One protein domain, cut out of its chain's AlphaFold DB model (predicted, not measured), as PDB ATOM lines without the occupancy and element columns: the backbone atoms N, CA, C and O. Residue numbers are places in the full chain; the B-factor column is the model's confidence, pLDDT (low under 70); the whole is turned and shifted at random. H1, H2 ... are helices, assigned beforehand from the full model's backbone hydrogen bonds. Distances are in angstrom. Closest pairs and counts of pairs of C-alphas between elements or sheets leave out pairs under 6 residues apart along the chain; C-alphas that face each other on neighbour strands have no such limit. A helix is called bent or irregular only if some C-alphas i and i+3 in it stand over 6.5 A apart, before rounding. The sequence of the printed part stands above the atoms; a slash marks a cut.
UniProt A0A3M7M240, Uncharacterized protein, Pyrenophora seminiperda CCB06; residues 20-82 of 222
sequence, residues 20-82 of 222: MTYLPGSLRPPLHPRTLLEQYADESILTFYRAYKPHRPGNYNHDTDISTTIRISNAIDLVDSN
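What this domain is: This is residues 20 to 82 of the 222 residues of an uncharacterized protein of Pyrenophora seminiperda CCB06 (UniProt A0A3M7M240). Two helices stand at a steep angle, with the first residues of H2 beside residues 41 to 46 of H1, while residues 75 to 82, of which 75 to 81 belong to H2, stick out alone. Before H1, residues 20 to 35 form a wide loop that folds back near Leu 31, and a second loop, residues 53 to 62, leads from the end of H1 back to the start of H2. The printed part has 63 residues, with H1 then H2 along the chain and no named strand; its class is all helix. It is only just loose, close to compact, with a radius of gyration of the C-alphas of 13.0 A, and its flat outline spans 40 by 31 by 17 A.

Where its parts are: The printed part begins at Met 20, C-alpha at (-5.230, -10.053, -46.339), and residues 20 to 35 hold no named element. H1, residues 36 to 52, begins at C-alpha 36, (-12.907, -5.944, -44.381), and is 22.8 A long from first to last C-alpha. H1 is neither bent nor irregular, but only just: C-alphas 43 and 46 are 6.4 A apart. H2, residues 63 to 81, is 26.8 A long and ends at C-alpha 81, (0.706, -22.228, -53.509).

How they stand to each other: H1 and H2 only just touch, with 3 pairs of C-alphas within 8 A. H1 touches H2 with residues 41 to 46 alone, and H2 touches H1 with residues 63 to 66 alone; the closest C-alphas of the two helices, those of Ala 41 and Ile 66, are 7.4 A apart. The helices run opposite ways at a steep tilt of 57 degrees. Every O i to N i+4 pair is within hydrogen-bond range in H2; in H1, 11 of 13 are.

The domain as a whole: The two C-alphas farthest apart, those of Gly 58 and Asn 82, are 40.5 A apart. Without residues 75 to 82, which stand free, the body spans 31 by 26 by 16 A. The printed part has no cut, and the link from H1 to H2, 10 residues, is short. The mean pLDDT of the printed part is 87.7; residues 54, 55 and 58 are under 70.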
ATOM      1  N   MET A  20      -5.919  -9.576 -47.546       89.12
ATOM      2  CA  MET A  20      -5.230 -10.053 -46.339       89.12
ATOM      3  C   MET A  20      -4.086  -9.128 -45.889       89.12
ATOM      4  O   MET A  20      -3.014  -9.577 -45.479       89.12
ATOM      5  N   THR A  21      -4.308  -7.816 -45.983       86.50
ATOM      6  CA  THR A  21      -3.400  -6.785 -45.464       86.50
ATOM      7  C   THR A  21      -4.014  -6.181 -44.213       86.50
ATOM      8  O   THR A  21      -5.180  -5.786 -44.228       86.50
ATOM      9  N   TYR A  22      -3.228  -6.098 -43.144       89.38
ATOM     10  CA  TYR A  22      -3.670  -5.534 -41.877       89.38
ATOM     11  C   TYR A  22      -2.688  -4.488 -41.385       89.38
ATOM     12  O   TYR A  22      -1.511  -4.783 -41.168       89.38
ATOM     13  N   LEU A  23      -3.195  -3.275 -41.192       88.75
ATOM     14  CA  LEU A  23      -2.478  -2.200 -40.539       88.75
ATOM     15  C   LEU A  23      -2.957  -2.105 -39.078       88.75
ATOM     16  O   LEU A  23      -4.158  -1.913 -38.850       88.75
ATOM     17  N   PRO A  24      -2.060  -2.242 -38.080       87.38
ATOM     18  CA  PRO A  24      -2.378  -1.988 -36.675       87.38
ATOM     19  C   PRO A  24      -3.045  -0.630 -36.476       87.38
ATOM     20  O   PRO A  24      -2.668   0.336 -37.143       87.38
ATOM     21  N   GLY A  25      -3.981  -0.525 -35.531       84.62
ATOM     22  CA  GLY A  25      -4.744   0.705 -35.313       84.62
ATOM     23  C   GLY A  25      -3.847   1.912 -35.031       84.62
ATOM     24  O   GLY A  25      -4.083   2.992 -35.565       84.62
ATOM     25  N   SER A  26      -2.758   1.708 -34.283       83.31
ATOM     26  CA  SER A  26      -1.773   2.751 -33.962       83.31
ATOM     27  C   SER A  26      -0.939   3.241 -35.152       83.31
ATOM     28  O   SER A  26      -0.293   4.279 -35.043       83.31
ATOM     29  N   LEU A  27      -0.910   2.495 -36.261       87.31
ATOM     30  CA  LEU A  27      -0.137   2.822 -37.464       87.31
ATOM     31  C   LEU A  27      -1.013   3.337 -38.614       87.31
ATOM     32  O   LEU A  27      -0.486   3.688 -39.667       87.31
ATOM     33  N   ARG A  28      -2.339   3.381 -38.436       87.94
ATOM     34  CA  ARG A  28      -3.267   3.864 -39.465       87.94
ATOM     35  C   ARG A  28      -3.224   5.396 -39.560       87.94
ATOM     36  O   ARG A  28      -3.418   6.067 -38.544       87.94
ATOM     37  N   PRO A  29      -3.022   5.972 -40.760       90.00
ATOM     38  CA  PRO A  29      -3.162   7.409 -40.975       90.00
ATOM     39  C   PRO A  29      -4.581   7.915 -40.662       90.00
ATOM     40  O   PRO A  29      -5.547   7.146 -40.750       90.00
ATOM     41  N   PRO A  30      -4.748   9.218 -40.364       85.50
ATOM     42  CA  PRO A  30      -6.071   9.827 -40.280       85.50
ATOM     43  C   PRO A  30      -6.865   9.579 -41.571       85.50
ATOM     44  O   PRO A  30      -6.325   9.739 -42.662       85.50
ATOM     45  N   LEU A  31      -8.145   9.211 -41.440       85.00
ATOM     46  CA  LEU A  31      -9.061   8.885 -42.550       85.00
ATOM     47  C   LEU A  31      -8.725   7.607 -43.345       85.00
ATOM     48  O   LEU A  31      -9.288   7.407 -44.420       85.00
ATOM     49  N   HIS A  32      -7.867   6.718 -42.830       86.88
ATOM     50  CA  HIS A  32      -7.614   5.414 -43.457       86.88
ATOM     51  C   HIS A  32      -8.911   4.586 -43.574       86.88
ATOM     52  O   HIS A  32      -9.503   4.241 -42.542       86.88
ATOM     53  N   PRO A  33      -9.374   4.247 -44.794       88.88
ATOM     54  CA  PRO A  33     -10.537   3.389 -44.965       88.88
ATOM     55  C   PRO A  33     -10.186   1.963 -44.526       88.88
ATOM     56  O   PRO A  33      -9.307   1.326 -45.102       88.88
ATOM     57  N   ARG A  34     -10.888   1.456 -43.505       89.19
ATOM     58  CA  ARG A  34     -10.631   0.115 -42.963       89.19
ATOM     59  C   ARG A  34     -11.029  -0.966 -43.966       89.19
ATOM     60  O   ARG A  34     -12.182  -0.994 -44.407       89.19
ATOM     61  N   THR A  35     -10.115  -1.885 -44.270       91.62
ATOM     62  CA  THR A  35     -10.420  -3.088 -45.064       91.62
ATOM     63  C   THR A  35     -11.396  -4.008 -44.322       91.62
ATOM     64  O   THR A  35     -11.592  -3.879 -43.113       91.62
ATOM     65  N   LEU A  36     -12.003  -4.977 -45.019       92.94
ATOM     66  CA  LEU A  36     -12.907  -5.944 -44.381       92.94
ATOM     67  C   LEU A  36     -12.207  -6.753 -43.275       92.94
ATOM     68  O   LEU A  36     -12.797  -7.010 -42.229       92.94
ATOM     69  N   LEU A  37     -10.936  -7.110 -43.486       93.19
ATOM     70  CA  LEU A  37     -10.122  -7.785 -42.478       93.19
ATOM     71  C   LEU A  37      -9.844  -6.877 -41.278       93.19
ATOM     72  O   LEU A  37      -9.932  -7.341 -40.148       93.19
ATOM     73  N   GLU A  38      -9.535  -5.598 -41.500       93.31
ATOM     74  CA  GLU A  38      -9.322  -4.631 -40.417       93.31
ATOM     75  C   GLU A  38     -10.597  -4.405 -39.599       93.31
ATOM     76  O   GLU A  38     -10.532  -4.394 -38.375       93.31
ATOM     77  N   GLN A  39     -11.759  -4.306 -40.249       93.31
ATOM     78  CA  GLN A  39     -13.055  -4.231 -39.565       93.31
ATOM     79  C   GLN A  39     -13.307  -5.488 -38.722       93.31
ATOM     80  O   GLN A  39     -13.569  -5.385 -37.526       93.31
ATOM     81  N   TYR A  40     -13.143  -6.679 -39.307       94.25
ATOM     82  CA  TYR A  40     -13.304  -7.944 -38.587       94.25
ATOM     83  C   TYR A  40     -12.314  -8.090 -37.419       94.25
ATOM     84  O   TYR A  40     -12.688  -8.521 -36.325       94.25
ATOM     85  N   ALA A  41     -11.055  -7.706 -37.624       92.69
ATOM     86  CA  ALA A  41     -10.028  -7.729 -36.596       92.69
ATOM     87  C   ALA A  41     -10.377  -6.797 -35.432       92.69
ATOM     88  O   ALA A  41     -10.326  -7.225 -34.281       92.69
ATOM     89  N   ASP A  42     -10.770  -5.560 -35.731       89.31
ATOM     90  CA  ASP A  42     -11.082  -4.560 -34.715       89.31
ATOM     91  C   ASP A  42     -12.346  -4.919 -33.922       89.31
ATOM     92  O   ASP A  42     -12.389  -4.773 -32.701       89.31
ATOM     93  N   GLU A  43     -13.386  -5.376 -34.618       92.56
ATOM     94  CA  GLU A  43     -14.721  -5.539 -34.044       92.56
ATOM     95  C   GLU A  43     -14.906  -6.917 -33.407       92.56
ATOM     96  O   GLU A  43     -15.501  -7.024 -32.334       92.56
ATOM     97  N   SER A  44     -14.355  -7.970 -34.018       93.62
ATOM     98  CA  SER A  44     -14.488  -9.345 -33.522       93.62
ATOM     99  C   SER A  44     -13.233  -9.832 -32.799       93.62
ATOM    100  O   SER A  44     -13.311 -10.184 -31.622       93.62
ATOM    101  N   ILE A  45     -12.069  -9.851 -33.463       92.38
ATOM    102  CA  ILE A  45     -10.866 -10.503 -32.908       92.38
ATOM    103  C   ILE A  45     -10.356  -9.768 -31.665       92.38
ATOM    104  O   ILE A  45     -10.133 -10.400 -30.633       92.38
ATOM    105  N   LEU A  46     -10.191  -8.443 -31.732       89.00
ATOM    106  CA  LEU A  46      -9.726  -7.638 -30.600       89.00
ATOM    107  C   LEU A  46     -10.691  -7.725 -29.421       89.00
ATOM    108  O   LEU A  46     -10.250  -7.926 -28.290       89.00
ATOM    109  N   THR A  47     -11.996  -7.604 -29.676       88.38
ATOM    110  CA  THR A  47     -13.037  -7.730 -28.646       88.38
ATOM    111  C   THR A  47     -12.956  -9.090 -27.955       88.38
ATOM    112  O   THR A  47     -12.927  -9.160 -26.726       88.38
ATOM    113  N   PHE A  48     -12.831 -10.168 -28.734       90.19
ATOM    114  CA  PHE A  48     -12.672 -11.521 -28.212       90.19
ATOM    115  C   PHE A  48     -11.378 -11.683 -27.401       90.19
ATOM    116  O   PHE A  48     -11.412 -12.198 -26.283       90.19
ATOM    117  N   TYR A  49     -10.236 -11.212 -27.912       89.81
ATOM    118  CA  TYR A  49      -8.954 -11.318 -27.211       89.81
ATOM    119  C   TYR A  49      -8.938 -10.542 -25.896       89.81
ATOM    120  O   TYR A  49      -8.458 -11.081 -24.901       89.81
ATOM    121  N   ARG A  50      -9.513  -9.336 -25.856       84.94
ATOM    122  CA  ARG A  50      -9.630  -8.544 -24.622       84.94
ATOM    123  C   ARG A  50     -10.478  -9.240 -23.558       84.94
ATOM    124  O   ARG A  50     -10.175  -9.126 -22.377       84.94
ATOM    125  N   ALA A  51     -11.533  -9.941 -23.972       87.88
ATOM    126  CA  ALA A  51     -12.441 -10.619 -23.053       87.88
ATOM    127  C   ALA A  51     -11.894 -11.964 -22.550       87.88
ATOM    128  O   ALA A  51     -12.107 -12.313 -21.390       87.88
ATOM    129  N   TYR A  52     -11.203 -12.723 -23.409       87.50
ATOM    130  CA  TYR A  52     -10.951 -14.145 -23.155       87.50
ATOM    131  C   TYR A  52      -9.495 -14.590 -23.242       87.50
ATOM    132  O   TYR A  52      -9.211 -15.710 -22.826       87.50
ATOM    133  N   LYS A  53      -8.556 -13.786 -23.763       83.12
ATOM    134  CA  LYS A  53      -7.138 -14.174 -23.808       83.12
ATOM    135  C   LYS A  53      -6.495 -13.821 -22.457       83.12
ATOM    136  O   LYS A  53      -6.256 -12.644 -22.191       83.12
ATOM    137  N   PRO A  54      -6.238 -14.804 -21.574       69.06
ATOM    138  CA  PRO A  54      -5.883 -14.515 -20.192       69.06
ATOM    139  C   PRO A  54      -4.435 -13.991 -20.086       69.06
ATOM    140  O   PRO A  54      -3.614 -14.233 -20.969       69.06
ATOM    141  N   HIS A  55      -4.104 -13.324 -18.974       61.66
ATOM    142  CA  HIS A  55      -2.737 -12.903 -18.593       61.66
ATOM    143  C   HIS A  55      -2.077 -11.810 -19.445       61.66
ATOM    144  O   HIS A  55      -0.849 -11.755 -19.561       61.66
ATOM    145  N   ARG A  56      -2.859 -10.890 -20.008       70.81
ATOM    146  CA  ARG A  56      -2.312  -9.669 -20.600       70.81
ATOM    147  C   ARG A  56      -2.649  -8.461 -19.716       70.81
ATOM    148  O   ARG A  56      -3.776  -8.377 -19.232       70.81
ATOM    149  N   PRO A  57      -1.694  -7.550 -19.447       72.88
ATOM    150  CA  PRO A  57      -1.991  -6.324 -18.710       72.88
ATOM    151  C   PRO A  57      -3.076  -5.521 -19.441       72.88
ATOM    152  O   PRO A  57      -3.182  -5.613 -20.662       72.88
ATOM    153  N   GLY A  58      -3.858  -4.708 -18.721       66.25
ATOM    154  CA  GLY A  58      -5.012  -3.983 -19.289       66.25
ATOM    155  C   GLY A  58      -4.696  -3.087 -20.500       66.25
ATOM    156  O   GLY A  58      -5.583  -2.807 -21.297       66.25
ATOM    157  N   ASN A  59      -3.424  -2.710 -20.681       72.56
ATOM    158  CA  ASN A  59      -2.932  -1.903 -21.804       72.56
ATOM    159  C   ASN A  59      -2.188  -2.728 -22.872       72.56
ATOM    160  O   ASN A  59      -1.413  -2.179 -23.654       72.56
ATOM    161  N   TYR A  60      -2.338  -4.053 -22.883       81.75
ATOM    162  CA  TYR A  60      -1.652  -4.895 -23.852       81.75
ATOM    163  C   TYR A  60      -2.156  -4.640 -25.276       81.75
ATOM    164  O   TYR A  60      -3.356  -4.680 -25.552       81.75
ATOM    165  N   ASN A  61      -1.216  -4.414 -26.195       84.19
ATOM    166  CA  ASN A  61      -1.532  -4.191 -27.595       84.19
ATOM    167  C   ASN A  61      -1.719  -5.522 -28.338       84.19
ATOM    168  O   ASN A  61      -0.753  -6.168 -28.747       84.19
ATOM    169  N   HIS A  62      -2.976  -5.913 -28.533       87.44
ATOM    170  CA  HIS A  62      -3.342  -7.103 -29.297       87.44
ATOM    171  C   HIS A  62      -3.152  -6.949 -30.818       87.44
ATOM    172  O   HIS A  62      -3.135  -7.966 -31.513       87.44
ATOM    173  N   ASP A  63      -2.949  -5.737 -31.347       86.56
ATOM    174  CA  ASP A  63      -2.738  -5.534 -32.787       86.56
ATOM    175  C   ASP A  63      -1.474  -6.254 -33.279       86.56
ATOM    176  O   ASP A  63      -1.439  -6.774 -34.394       86.56
ATOM    177  N   THR A  64      -0.441  -6.349 -32.434       87.44
ATOM    178  CA  THR A  64       0.788  -7.092 -32.749       87.44
ATOM    179  C   THR A  64       0.516  -8.588 -32.904       87.44
ATOM    180  O   THR A  64       1.032  -9.213 -33.833       87.44
ATOM    181  N   ASP A  65      -0.326  -9.165 -32.039       89.25
ATOM    182  CA  ASP A  65      -0.722 -10.576 -32.133       89.25
ATOM    183  C   ASP A  65      -1.498 -10.833 -33.435       89.25
ATOM    184  O   ASP A  65      -1.260 -11.828 -34.123       89.25
ATOM    185  N   ILE A  66      -2.417  -9.930 -33.788       91.19
ATOM    186  CA  ILE A  66      -3.230 -10.032 -35.007       91.19
ATOM    187  C   ILE A  66      -2.349  -9.912 -36.251       91.19
ATOM    188  O   ILE A  66      -2.400 -10.784 -37.118       91.19
ATOM    189  N   SER A  67      -1.491  -8.893 -36.311       90.06
ATOM    190  CA  SER A  67      -0.550  -8.689 -37.417       90.06
ATOM    191  C   SER A  67       0.362  -9.903 -37.618       90.06
ATOM    192  O   SER A  67       0.501 -10.406 -38.734       90.06
ATOM    193  N   THR A  68       0.904 -10.451 -36.526       89.38
ATOM    194  CA  THR A  68       1.724 -11.672 -36.562       89.38
ATOM    195  C   THR A  68       0.931 -12.866 -37.093       89.38
ATOM    196  O   THR A  68       1.418 -13.607 -37.944       89.38
ATOM    197  N   THR A  69      -0.315 -13.035 -36.643       91.31
ATOM    198  CA  THR A  69      -1.188 -14.135 -37.086       91.31
ATOM    199  C   THR A  69      -1.501 -14.042 -38.581       91.31
ATOM    200  O   THR A  69      -1.478 -15.051 -39.284       91.31
ATOM    201  N   ILE A  70      -1.747 -12.836 -39.092       91.56
ATOM    202  CA  ILE A  70      -2.026 -12.605 -40.515       91.56
ATOM    203  C   ILE A  70      -0.776 -12.862 -41.358       91.56
ATOM    204  O   ILE A  70      -0.869 -13.525 -42.389       91.56
ATOM    205  N   ARG A  71       0.405 -12.430 -40.896       89.81
ATOM    206  CA  ARG A  71       1.687 -12.769 -41.536       89.81
ATOM    207  C   ARG A  71       1.903 -14.281 -41.617       89.81
ATOM    208  O   ARG A  71       2.251 -14.775 -42.684       89.81
ATOM    209  N   ILE A  72       1.647 -15.009 -40.527       93.56
ATOM    210  CA  ILE A  72       1.708 -16.480 -40.497       93.56
ATOM    211  C   ILE A  72       0.739 -17.088 -41.520       93.56
ATOM    212  O   ILE A  72       1.139 -17.957 -42.291       93.56
ATOM    213  N   SER A  73      -0.512 -16.619 -41.558       93.56
ATOM    214  CA  SER A  73      -1.515 -17.099 -42.517       93.56
ATOM    215  C   SER A  73      -1.056 -16.891 -43.961       93.56
ATOM    216  O   SER A  73      -1.047 -17.836 -44.745       93.56
ATOM    217  N   ASN A  74      -0.589 -15.686 -44.290       92.31
ATOM    218  CA  ASN A  74      -0.110 -15.350 -45.629       92.31
ATOM    219  C   ASN A  74       1.129 -16.173 -46.018       92.31
ATOM    220  O   ASN A  74       1.247 -16.597 -47.164       92.31
ATOM    221  N   ALA A  75       2.045 -16.432 -45.078       92.94
ATOM    222  CA  ALA A  75       3.216 -17.274 -45.315       92.94
ATOM    223  C   ALA A  75       2.831 -18.734 -45.602       92.94
ATOM    224  O   ALA A  75       3.414 -19.367 -46.484       92.94
ATOM    225  N   ILE A  76       1.829 -19.258 -44.888       94.56
ATOM    226  CA  ILE A  76       1.273 -20.588 -45.151       94.56
ATOM    227  C   ILE A  76       0.702 -20.653 -46.568       94.56
ATOM    228  O   ILE A  76       1.072 -21.555 -47.317       94.56
ATOM    229  N   ASP A  77      -0.144 -19.696 -46.949       92.75
ATOM    230  CA  ASP A  77      -0.756 -19.664 -48.281       92.75
ATOM    231  C   ASP A  77       0.295 -19.505 -49.388       92.75
ATOM    232  O   ASP A  77       0.218 -20.159 -50.435       92.75
ATOM    233  N   LEU A  78       1.326 -18.692 -49.142       91.75
ATOM    234  CA  LEU A  78       2.446 -18.489 -50.053       91.75
ATOM    235  C   LEU A  78       3.213 -19.791 -50.321       91.75
ATOM    236  O   LEU A  78       3.424 -20.142 -51.478       91.75
ATOM    237  N   VAL A  79       3.610 -20.529 -49.281       93.81
ATOM    238  CA  VAL A  79       4.359 -21.792 -49.449       93.81
ATOM    239  C   VAL A  79       3.473 -22.900 -50.010       93.81
ATOM    240  O   VAL A  79       3.913 -23.717 -50.818       93.81
ATOM    241  N   ASP A  80       2.209 -22.935 -49.601       92.81
ATOM    242  CA  ASP A  80       1.258 -23.926 -50.084       92.81
ATOM    243  C   ASP A  80       1.003 -23.786 -51.592       92.81
ATOM    244  O   ASP A  80       0.884 -24.805 -52.281       92.81
ATOM    245  N   SER A  81       0.915 -22.548 -52.090       92.81
ATOM    246  CA  SER A  81       0.706 -22.228 -53.509       92.81
ATOM    247  C   SER A  81       1.998 -22.237 -54.328       92.81
ATOM    248  O   SER A  81       1.966 -22.569 -55.514       92.81
ATOM    249  N   ASN A  82       3.133 -21.923 -53.705       93.25
ATOM    250  CA  ASN A  82       4.445 -21.925 -54.332       93.25
ATOM    251  C   ASN A  82       5.456 -22.712 -53.475       93.25
ATOM    252  O   ASN A  82       6.137 -22.125 -52.628       93.25
TER     253      ASN A  82